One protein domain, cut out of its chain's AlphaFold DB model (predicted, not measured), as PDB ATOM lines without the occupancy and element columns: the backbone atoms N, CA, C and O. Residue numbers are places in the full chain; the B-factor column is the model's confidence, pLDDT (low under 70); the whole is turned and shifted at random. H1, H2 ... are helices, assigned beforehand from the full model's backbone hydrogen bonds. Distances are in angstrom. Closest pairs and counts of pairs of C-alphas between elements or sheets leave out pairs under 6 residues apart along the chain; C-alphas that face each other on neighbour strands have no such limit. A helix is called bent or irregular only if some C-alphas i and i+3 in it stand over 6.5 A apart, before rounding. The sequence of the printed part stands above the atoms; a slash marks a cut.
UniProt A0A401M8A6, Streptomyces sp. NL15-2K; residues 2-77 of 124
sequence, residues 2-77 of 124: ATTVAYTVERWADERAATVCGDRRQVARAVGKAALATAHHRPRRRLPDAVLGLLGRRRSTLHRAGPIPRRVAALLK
ATOM      1  N   ALA A   2      66.413 -92.183  40.932       80.75
ATOM      2  CA  ALA A   2      65.602 -92.889  41.939       80.75
ATOM      3  C   ALA A   2      64.103 -93.038  41.585       80.75
ATOM      4  O   ALA A   2      63.543 -94.120  41.716       80.75
ATOM      5  N   THR A   3      63.456 -91.991  41.061       79.31
ATOM      6  CA  THR A   3      62.035 -92.027  40.652       79.31
ATOM      7  C   THR A   3      61.764 -92.968  39.479       79.31
ATOM      8  O   THR A   3      60.722 -93.621  39.436       79.31
ATOM      9  N   THR A   4      62.705 -93.064  38.539       84.88
ATOM     10  CA  THR A   4      62.637 -94.009  37.420       84.88
ATOM     11  C   THR A   4      62.745 -95.440  37.928       84.88
ATOM     12  O   THR A   4      61.912 -96.262  37.561       84.88
ATOM     13  N   VAL A   5      63.713 -95.710  38.813       86.88
ATOM     14  CA  VAL A   5      63.915 -97.032  39.427       86.88
ATOM     15  C   VAL A   5      62.678 -97.456  40.218       86.88
ATOM     16  O   VAL A   5      62.138 -98.535  39.980       86.88
ATOM     17  N   ALA A   6      62.160 -96.579  41.082       85.44
ATOM     18  CA  ALA A   6      60.946 -96.841  41.852       85.44
ATOM     19  C   ALA A   6      59.751 -97.152  40.940       85.44
ATOM     20  O   ALA A   6      59.061 -98.150  41.132       85.44
ATOM     21  N   TYR A   7      59.547 -96.356  39.884       85.69
ATOM     22  CA  TYR A   7      58.498 -96.629  38.904       85.69
ATOM     23  C   TYR A   7      58.679 -97.991  38.222       85.69
ATOM     24  O   TYR A   7      57.697 -98.707  38.041       85.69
ATOM     25  N   THR A   8      59.903 -98.366  37.837       87.81
ATOM     26  CA  THR A   8      60.157 -99.659  37.184       87.81
ATOM     27  C   THR A   8      59.939-100.848  38.114       87.81
ATOM     28  O   THR A   8      59.369-101.841  37.670       87.81
ATOM     29  N   VAL A   9      60.314-100.739  39.393       91.81
ATOM     30  CA  VAL A   9      60.101-101.791  40.402       91.81
ATOM     31  C   VAL A   9      58.608-101.998  40.649       91.81
ATOM     32  O   VAL A   9      58.105-103.108  40.509       91.81
ATOM     33  N   GLU A  10      57.876-100.915  40.914       89.06
ATOM     34  CA  GLU A  10      56.418-100.942  41.084       89.06
ATOM     35  C   GLU A  10      55.715-101.512  39.849       89.06
ATOM     36  O   GLU A  10      54.787-102.315  39.939       89.06
ATOM     37  N   ARG A  11      56.195-101.135  38.660       90.75
ATOM     38  CA  ARG A  11      55.657-101.638  37.400       90.75
ATOM     39  C   ARG A  11      55.902-103.135  37.221       90.75
ATOM     40  O   ARG A  11      55.033-103.797  36.652       90.75
ATOM     41  N   TRP A  12      57.055-103.642  37.659       91.44
ATOM     42  CA  TRP A  12      57.387-105.066  37.617       91.44
ATOM     43  C   TRP A  12      56.516-105.867  38.584       91.44
ATOM     44  O   TRP A  12      55.988-106.908  38.202       91.44
ATOM     45  N   ALA A  13      56.272-105.338  39.785       91.75
ATOM     46  CA  ALA A  13      55.337-105.930  40.736       91.75
ATOM     47  C   ALA A  13      53.912-106.030  40.158       91.75
ATOM     48  O   ALA A  13      53.302-107.096  40.213       91.75
ATOM     49  N   ASP A  14      53.413-104.963  39.517       91.44
ATOM     50  CA  ASP A  14      52.100-104.960  38.852       91.44
ATOM     51  C   ASP A  14      52.007-106.004  37.723       91.44
ATOM     52  O   ASP A  14      50.985-106.676  37.575       91.44
ATOM     53  N   GLU A  15      53.065-106.156  36.914       90.69
ATOM     54  CA  GLU A  15      53.117-107.208  35.889       90.69
ATOM     55  C   GLU A  15      53.138-108.596  36.510       90.69
ATOM     56  O   GLU A  15      52.433-109.480  36.031       90.69
ATOM     57  N   ARG A  16      53.912-108.802  37.582       91.19
ATOM     58  CA  ARG A  16      53.969-110.098  38.254       91.19
ATOM     59  C   ARG A  16      52.599-110.475  38.812       91.19
ATOM     60  O   ARG A  16      52.151-111.596  38.582       91.19
ATOM     61  N   ALA A  17      51.895-109.534  39.440       89.69
ATOM     62  CA  ALA A  17      50.517-109.731  39.877       89.69
ATOM     63  C   ALA A  17      49.597-110.082  38.699       89.69
ATOM     64  O   ALA A  17      48.836-111.038  38.779       89.69
ATOM     65  N   ALA A  18      49.717-109.380  37.567       92.75
ATOM     66  CA  ALA A  18      48.919-109.682  36.381       92.75
ATOM     67  C   ALA A  18      49.219-111.069  35.791       92.75
ATOM     68  O   ALA A  18      48.295-111.732  35.330       92.75
ATOM     69  N   THR A  19      50.473-111.533  35.831       90.38
ATOM     70  CA  THR A  19      50.826-112.897  35.399       90.38
ATOM     71  C   THR A  19      50.263-113.967  36.326       90.38
ATOM     72  O   THR A  19      49.804-114.993  35.843       90.38
ATOM     73  N   VAL A  20      50.258-113.725  37.641       92.50
ATOM     74  CA  VAL A  20      49.722-114.670  38.634       92.50
ATOM     75  C   VAL A  20      48.193-114.721  38.575       92.50
ATOM     76  O   VAL A  20      47.615-115.798  38.651       92.50
ATOM     77  N   CYS A  21      47.530-113.573  38.403       90.94
ATOM     78  CA  CYS A  21      46.070-113.490  38.304       90.94
ATOM     79  C   CYS A  21      45.523-113.837  36.910       90.94
ATOM     80  O   CYS A  21      44.322-114.023  36.763       90.94
ATOM     81  N   GLY A  22      46.364-113.850  35.873       91.19
ATOM     82  CA  GLY A  22      45.956-114.089  34.485       91.19
ATOM     83  C   GLY A  22      45.224-112.923  33.802       91.19
ATOM     84  O   GLY A  22      45.026-112.971  32.589       91.19
ATOM     85  N   ASP A  23      44.860-111.854  34.523       91.38
ATOM     86  CA  ASP A  23      44.142-110.699  33.967       91.38
ATOM     87  C   ASP A  23      44.755-109.342  34.375       91.38
ATOM     88  O   ASP A  23      44.634-108.857  35.504       91.38
ATOM     89  N   ARG A  24      45.351-108.652  33.392       92.69
ATOM     90  CA  ARG A  24      45.903-107.292  33.545       92.69
ATOM     91  C   ARG A  24      44.837-106.240  33.850       92.69
ATOM     92  O   ARG A  24      45.132-105.257  34.533       92.69
ATOM     93  N   ARG A  25      43.610-106.392  33.337       93.62
ATOM     94  CA  ARG A  25      42.511-105.442  33.571       93.62
ATOM     95  C   ARG A  25      41.994-105.557  34.999       93.62
ATOM     96  O   ARG A  25      41.707-104.524  35.610       93.62
ATOM     97  N   GLN A  26      41.907-106.770  35.539       94.00
ATOM     98  CA  GLN A  26      41.552-106.996  36.938       94.00
ATOM     99  C   GLN A  26      42.567-106.333  37.878       94.00
ATOM    100  O   GLN A  26      42.169-105.542  38.737       94.00
ATOM    101  N   VAL A  27      43.867-106.556  37.658       94.38
ATOM    102  CA  VAL A  27      44.932-105.915  38.451       94.38
ATOM    103  C   VAL A  27      44.887-104.390  38.319       94.38
ATOM    104  O   VAL A  27      44.948-103.684  39.325       94.38
ATOM    105  N   ALA A  28      44.670-103.856  37.113       94.31
ATOM    106  CA  ALA A  28      44.535-102.413  36.899       94.31
ATOM    107  C   ALA A  28      43.386-101.799  37.720       94.31
ATOM    108  O   ALA A  28      43.542-100.729  38.311       94.31
ATOM    109  N   ARG A  29      42.237-102.485  37.786       93.81
ATOM    110  CA  ARG A  29      41.088-102.060  38.601       93.81
ATOM    111  C   ARG A  29      41.393-102.147  40.093       93.81
ATOM    112  O   ARG A  29      41.025-101.229  40.818       93.81
ATOM    113  N   ALA A  30      42.054-103.210  40.546       93.88
ATOM    114  CA  ALA A  30      42.423-103.383  41.948       93.88
ATOM    115  C   ALA A  30      43.375-102.271  42.421       93.88
ATOM    116  O   ALA A  30      43.080-101.587  43.400       93.88
ATOM    117  N   VAL A  31      44.447-102.012  41.662       90.19
ATOM    118  CA  VAL A  31      45.407-100.931  41.942       90.19
ATOM    119  C   VAL A  31      44.715 -99.565  41.920       90.19
ATOM    120  O   VAL A  31      44.906 -98.758  42.829       90.19
ATOM    121  N   GLY A  32      43.859 -99.309  40.924       89.38
ATOM    122  CA  GLY A  32      43.089 -98.066  40.840       89.38
ATOM    123  C   GLY A  32      42.147 -97.856  42.032       89.38
ATOM    124  O   GLY A  32      42.092 -96.761  42.587       89.38
ATOM    125  N   LYS A  33      41.444 -98.905  42.476       87.81
ATOM    126  CA  LYS A  33      40.557 -98.845  43.649       87.81
ATOM    127  C   LYS A  33      41.330 -98.619  44.948       87.81
ATOM    128  O   LYS A  33      40.940 -97.758  45.731       87.81
ATOM    129  N   ALA A  34      42.437 -99.332  45.157       86.88
ATOM    130  CA  ALA A  34      43.292 -99.153  46.333       86.88
ATOM    131  C   ALA A  34      43.855 -97.723  46.415       86.88
ATOM    132  O   ALA A  34      43.904 -97.112  47.483       86.88
ATOM    133  N   ALA A  35      44.219 -97.149  45.269       85.81
ATOM    134  CA  ALA A  35      44.682 -95.772  45.177       85.81
ATOM    135  C   ALA A  35      43.607 -94.747  45.544       85.81
ATOM    136  O   ALA A  35      43.890 -93.782  46.248       85.81
ATOM    137  N   LEU A  36      42.367 -94.958  45.092       84.25
ATOM    138  CA  LEU A  36      41.248 -94.098  45.469       84.25
ATOM    139  C   LEU A  36      40.952 -94.212  46.966       84.25
ATOM    140  O   LEU A  36      40.857 -93.189  47.639       84.25
ATOM    141  N   ALA A  37      40.892 -95.431  47.508       84.12
ATOM    142  CA  ALA A  37      40.675 -95.657  48.936       84.12
ATOM    143  C   ALA A  37      41.744 -94.951  49.789       84.12
ATOM    144  O   ALA A  37      41.424 -94.174  50.684       84.12
ATOM    145  N   THR A  38      43.023 -95.123  49.456       77.44
ATOM    146  CA  THR A  38      44.127 -94.458  50.172       77.44
ATOM    147  C   THR A  38      44.132 -92.936  49.999       77.44
ATOM    148  O   THR A  38      44.493 -92.220  50.934       77.44
ATOM    149  N   ALA A  39      43.689 -92.413  48.852       75.69
ATOM    150  CA  ALA A  39      43.522 -90.975  48.648       75.69
ATOM    151  C   ALA A  39      42.404 -90.384  49.524       75.69
ATOM    152  O   ALA A  39      42.554 -89.265  50.014       75.69
ATOM    153  N   HIS A  40      41.320 -91.129  49.763       69.50
ATOM    154  CA  HIS A  40      40.242 -90.708  50.662       69.50
ATOM    155  C   HIS A  40      40.675 -90.654  52.135       69.50
ATOM    156  O   HIS A  40      40.159 -89.828  52.884       69.50
ATOM    157  N   HIS A  41      41.647 -91.477  52.539       62.06
ATOM    158  CA  HIS A  41      42.149 -91.526  53.917       62.06
ATOM    159  C   HIS A  41      43.284 -90.536  54.219       62.06
ATOM    160  O   HIS A  41      43.649 -90.361  55.382       62.06
ATOM    161  N   ARG A  42      43.853 -89.862  53.212       58.34
ATOM    162  CA  ARG A  42      44.894 -88.852  53.443       58.34
ATOM    163  C   ARG A  42      44.239 -87.509  53.796       58.34
ATOM    164  O   ARG A  42      43.459 -87.004  52.985       58.34
ATOM    165  N   PRO A  43      44.558 -86.875  54.944       49.41
ATOM    166  CA  PRO A  43      44.095 -85.518  55.207       49.41
ATOM    167  C   PRO A  43      44.582 -84.616  54.069       49.41
ATOM    168  O   PRO A  43      45.757 -84.649  53.694       49.41
ATOM    169  N   ARG A  44      43.648 -83.868  53.469       53.50
ATOM    170  CA  ARG A  44      43.858 -83.001  52.302       53.50
ATOM    171  C   ARG A  44      44.932 -81.941  52.592       53.50
ATOM    172  O   ARG A  44      44.606 -80.789  52.860       53.50
ATOM    173  N   ARG A  45      46.215 -82.277  52.441       44.00
ATOM    174  CA  ARG A  45      47.245 -81.289  52.102       44.00
ATOM    175  C   ARG A  45      46.981 -80.868  50.662       44.00
ATOM    176  O   ARG A  45      47.436 -81.495  49.710       44.00
ATOM    177  N   ARG A  46      46.108 -79.871  50.519       51.56
ATOM    178  CA  ARG A  46      45.849 -79.197  49.250       51.56
ATOM    179  C   ARG A  46      47.123 -78.461  48.810       51.56
ATOM    180  O   ARG A  46      47.786 -77.860  49.650       51.56
ATOM    181  N   LEU A  47      47.300 -78.426  47.484       47.22
ATOM    182  CA  LEU A  47      48.109 -77.513  46.649       47.22
ATOM    183  C   LEU A  47      49.504 -78.024  46.218       47.22
ATOM    184  O   LEU A  47      50.178 -78.642  47.039       47.22
ATOM    185  N   PRO A  48      49.985 -77.751  44.973       46.12
ATOM    186  CA  PRO A  48      49.389 -77.002  43.851       46.12
ATOM    187  C   PRO A  48      49.489 -77.709  42.469       46.12
ATOM    188  O   PRO A  48      49.587 -77.039  41.448       46.12
ATOM    189  N   ASP A  49      49.449 -79.041  42.368       51.25
ATOM    190  CA  ASP A  49      49.629 -79.711  41.055       51.25
ATOM    191  C   ASP A  49      48.416 -79.582  40.105       51.25
ATOM    192  O   ASP A  49      48.534 -79.700  38.885       51.25
ATOM    193  N   ALA A  50      47.233 -79.280  40.649       53.22
ATOM    194  CA  ALA A  50      46.004 -79.123  39.867       53.22
ATOM    195  C   ALA A  50      46.003 -77.865  38.973       53.22
ATOM    196  O   ALA A  50      45.328 -77.847  37.947       53.22
ATOM    197  N   VAL A  51      46.776 -76.827  39.321       45.72
ATOM    198  CA  VAL A  51      46.771 -75.540  38.596       45.72
ATOM    199  C   VAL A  51      47.684 -75.578  37.360       45.72
ATOM    200  O   VAL A  51      47.365 -74.986  36.332       45.72
ATOM    201  N   LEU A  52      48.757 -76.378  37.379       51.88
ATOM    202  CA  LEU A  52      49.658 -76.565  36.228       51.88
ATOM    203  C   LEU A  52      49.080 -77.458  35.111       51.88
ATOM    204  O   LEU A  52      49.671 -77.584  34.034       51.88
ATOM    205  N   GLY A  53      47.911 -78.065  35.337       50.03
ATOM    206  CA  GLY A  53      47.183 -78.841  34.334       50.03
ATOM    207  C   GLY A  53      46.452 -77.992  33.288       50.03
ATOM    208  O   GLY A  53      46.294 -78.457  32.158       50.03
ATOM    209  N   LEU A  54      46.065 -76.759  33.638       50.94
ATOM    210  CA  LEU A  54      45.206 -75.897  32.815       50.94
ATOM    211  C   LEU A  54      45.975 -75.140  31.717       50.94
ATOM    212  O   LEU A  54      45.415 -74.826  30.671       50.94
ATOM    213  N   LEU A  55      47.277 -74.903  31.905       47.84
ATOM    214  CA  LEU A  55      48.103 -74.187  30.932       47.84
ATOM    215  C   LEU A  55      48.784 -75.185  29.985       47.84
ATOM    216  O   LEU A  55      49.751 -75.881  30.314       47.84
ATOM    217  N   GLY A  56      48.183 -75.315  28.803       48.12
ATOM    218  CA  GLY A  56      48.568 -76.230  27.741       48.12
ATOM    219  C   GLY A  56      50.020 -76.079  27.285       48.12
ATOM    220  O   GLY A  56      50.456 -75.027  26.830       48.12
ATOM    221  N   ARG A  57      50.764 -77.188  27.319       42.38
ATOM    222  CA  ARG A  57      51.917 -77.407  26.438       42.38
ATOM    223  C   ARG A  57      52.131 -78.907  26.273       42.38
ATOM    224  O   ARG A  57      52.345 -79.618  27.253       42.38
ATOM    225  N   ARG A  58      52.018 -79.387  25.029       48.91
ATOM    226  CA  ARG A  58      52.156 -80.793  24.610       48.91
ATOM    227  C   ARG A  58      53.466 -81.412  25.127       48.91
ATOM    228  O   ARG A  58      54.502 -81.317  24.482       48.91
ATOM    229  N   ARG A  59      53.407 -82.097  26.267       44.03
ATOM    230  CA  ARG A  59      54.369 -83.117  26.709       44.03
ATOM    231  C   ARG A  59      53.550 -84.269  27.286       44.03
ATOM    232  O   ARG A  59      52.626 -84.028  28.053       44.03
ATOM    233  N   SER A  60      53.830 -85.486  26.819       47.59
ATOM    234  CA  SER A  60      53.061 -86.733  26.988       47.59
ATOM    235  C   SER A  60      52.054 -86.745  28.155       47.59
ATOM    236  O   SER A  60      52.451 -86.687  29.320       47.59
ATOM    237  N   THR A  61      50.769 -86.909  27.841       52.84
ATOM    238  CA  THR A  61      49.619 -86.904  28.773       52.84
ATOM    239  C   THR A  61      49.787 -87.805  30.006       52.84
ATOM    240  O   THR A  61      49.265 -87.504  31.074       52.84
ATOM    241  N   LEU A  62      50.580 -88.875  29.899       52.44
ATOM    242  CA  LEU A  62      50.827 -89.843  30.973       52.44
ATOM    243  C   LEU A  62      51.806 -89.371  32.059       52.44
ATOM    244  O   LEU A  62      51.774 -89.907  33.162       52.44
ATOM    245  N   HIS A  63      52.669 -88.388  31.780       48.78
ATOM    246  CA  HIS A  63      53.545 -87.814  32.813       48.78
ATOM    247  C   HIS A  63      52.790 -86.866  33.755       48.78
ATOM    248  O   HIS A  63      53.235 -86.659  34.877       48.78
ATOM    249  N   ARG A  64      51.639 -86.331  33.323       52.72
ATOM    250  CA  ARG A  64      50.811 -85.390  34.092       52.72
ATOM    251  C   ARG A  64      49.773 -86.084  34.986       52.72
ATOM    252  O   ARG A  64      49.248 -85.468  35.900       52.72
ATOM    253  N   ALA A  65      49.489 -87.367  34.756       57.34
ATOM    254  CA  ALA A  65      48.415 -88.087  35.445       57.34
ATOM    255  C   ALA A  65      48.778 -88.578  36.867       57.34
ATOM    256  O   ALA A  65      47.942 -89.172  37.534       57.34
ATOM    257  N   GLY A  66      49.999 -88.346  37.357       69.94
ATOM    258  CA  GLY A  66      50.466 -88.867  38.647       69.94
ATOM    259  C   GLY A  66      50.948 -90.329  38.587       69.94
ATOM    260  O   GLY A  66      50.763 -91.022  37.579       69.94
ATOM    261  N   PRO A  67      51.610 -90.822  39.651       80.56
ATOM    262  CA  PRO A  67      52.331 -92.097  39.633       80.56
ATOM    263  C   PRO A  67      51.418 -93.310  39.416       80.56
ATOM    264  O   PRO A  67      51.800 -94.247  38.717       80.56
ATOM    265  N   ILE A  68      50.196 -93.286  39.959       83.81
ATOM    266  CA  ILE A  68      49.280 -94.431  39.893       83.81
ATOM    267  C   ILE A  68      48.498 -94.488  38.576       83.81
ATOM    268  O   ILE A  68      48.515 -95.542  37.939       83.81
ATOM    269  N   PRO A  69      47.879 -93.399  38.078       84.88
ATOM    270  CA  PRO A  69      47.235 -93.439  36.764       84.88
ATOM    271  C   PRO A  69      48.202 -93.829  35.638       84.88
ATOM    272  O   PRO A  69      47.806 -94.508  34.692       84.88
ATOM    273  N   ARG A  70      49.498 -93.508  35.775       85.12
ATOM    274  CA  ARG A  70      50.552 -93.995  34.875       85.12
ATOM    275  C   ARG A  70      50.721 -95.522  34.922       85.12
ATOM    276  O   ARG A  70      50.870 -96.135  33.864       85.12
ATOM    277  N   ARG A  71      50.682 -96.136  36.110       87.25
ATOM    278  CA  ARG A  71      50.758 -97.599  36.301       87.25
ATOM    279  C   ARG A  71      49.526 -98.312  35.743       87.25
ATOM    280  O   ARG A  71      49.665 -99.236  34.946       87.25
ATOM    281  N   VAL A  72      48.331 -97.805  36.049       88.81
ATOM    282  CA  VAL A  72      47.053 -98.322  35.527       88.81
ATOM    283  C   VAL A  72      47.022 -98.257  34.000       88.81
ATOM    284  O   VAL A  72      46.750 -99.257  33.339       88.81
ATOM    285  N   ALA A  73      47.390 -97.114  33.414       88.50
ATOM    286  CA  ALA A  73      47.475 -96.977  31.963       88.50
ATOM    287  C   ALA A  73      48.489 -97.951  31.342       88.50
ATOM    288  O   ALA A  73      48.302 -98.403  30.216       88.50
ATOM    289  N   ALA A  74      49.568 -98.291  32.050       87.75
ATOM    290  CA  ALA A  74      50.553 -99.248  31.566       87.75
ATOM    291  C   ALA A  74      50.068-100.706  31.637       87.75
ATOM    292  O   ALA A  74      50.494-101.500  30.798       87.75
ATOM    293  N   LEU A  75      49.205-101.060  32.594       89.81
ATOM    294  CA  LEU A  75      48.553-102.373  32.669       89.81
ATOM    295  C   LEU A  75      47.500-102.546  31.572       89.81
ATOM    296  O   LEU A  75      47.442-103.602  30.948       89.81
ATOM    297  N   LEU A  76      46.722-101.493  31.304       92.00
ATOM    298  CA  LEU A  76      45.666-101.491  30.287       92.00
ATOM    299  C   LEU A  76      46.189-101.458  28.847       92.00
ATOM    300  O   LEU A  76      45.459-101.820  27.925       92.00
ATOM    301  N   LYS A  77      47.436-101.023  28.635       88.50
ATOM    302  CA  LYS A  77      48.081-101.145  27.325       88.50
ATOM    303  C   LYS A  77      48.222-102.623  26.949       88.50
ATOM    304  O   LYS A  77      48.524-103.425  27.841       88.50
TER     305      LYS A  77
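This is residues 2 to 77 of the 124 residues of a protein of Streptomyces sp. NL15-2K (UniProt A0A401M8A6). Two long helices, H1 and H2, meet near a tight turn and open from it as a V, and the short helix H4 packs between its two arms, alongside H2 and across the inner part of H1. From the far end of H2 a long link with no named element, residues 42 to 60, swings out in a wide loop and comes back to the tiny helix H3, which packs on H4; residues 37 to 48, of which 37 to 41 belong to H2, and residues 54 to 60 stick out from the rest. The printed part has 76 residues with four named helices, in the order H1, H2, H3, H4, and no named strand, and its class is all helix. The whole is only just loose, close to compact, with a radius of gyration of the C-alphas of 14.1 A, and the C-alphas span 40 by 31 by 24 A along their three main axes.

Start at the longest helix, H1, residues 2 to 21, and go from there to H2, residues 24 to 41. The two touch, and you find their closest C-alphas at Ala 18 and Arg 24, 4.8 A apart. H1 touches H2 with residues 14 to 21 alone, and H2 touches H1 with residues 24 to 27 alone. Their lines stand at a steep tilt of 56 degrees, and they run opposite ways. Now look at H4, residues 67 to 76, the hub, which touches the three other helices. H4 and H2 touch with 17 pairs of C-alphas within 8 A, the closest being those of Ala 28 and Val 72, 5.0 A apart; they run opposite ways at a shallow tilt of 20 degrees. H4 touches H1 at residues 7 to 15 of H1 alone, where the closest C-alphas, of Arg 11 and Arg 71, are 6.4 A apart. H1 and H4 run the same way at a steep tilt of 38 degrees. The helix packing is mostly crossed, only just, with one of three tilted pairs that touch at a shallow tilt. H3, residues 61 to 64, touches H4, and the closest C-alphas are those of Leu 62 and Arg 70, 5.7 A apart. H3 is apart from H1 and also from H2. In the backbones of H1, H2 and H4 every O i to N i+4 pair is within hydrogen-bond range, while H3 is too short for such a pair and has its one O i to N i+3 pair within range.

Find C-alpha 2 at (65.602, -92.889, 41.939); from there H1 runs 28.6 A to C-alpha 21 at (46.070, -113.490, 38.304). After two residues, H2 begins at Arg 24 and measures 26.0 A to the C-alpha of His 41. Pass along residues 42 to 60 to reach H3, from Thr 61 to Arg 64, 5.7 A long. H4 follows from Pro 67 and measures 14.8 A to C-alpha 76 at (45.666, -101.491, 30.287). None of the helices is bent or irregular.

The two C-alphas farthest apart are those of Val 20 and Leu 55, 41.2 A, while the C-alphas of Ala 2 and Lys 77, first and last in the printed part, are 24.3 A apart. The printed part has no cut. The links from H1 to H2 and from H3 to H4 are tight, and the link from H2 to H3 is long, with 19 residues. Their C-alphas lie 15 to 22 A from the mean of the C-alphas. Without the stretches that stand free, the body has 57 residues and spans 39 by 24 by 19 A. In the B-factor column, the mean pLDDT of the printed part of this predicted model is 75.4, and residues 40 to 66 are under 70.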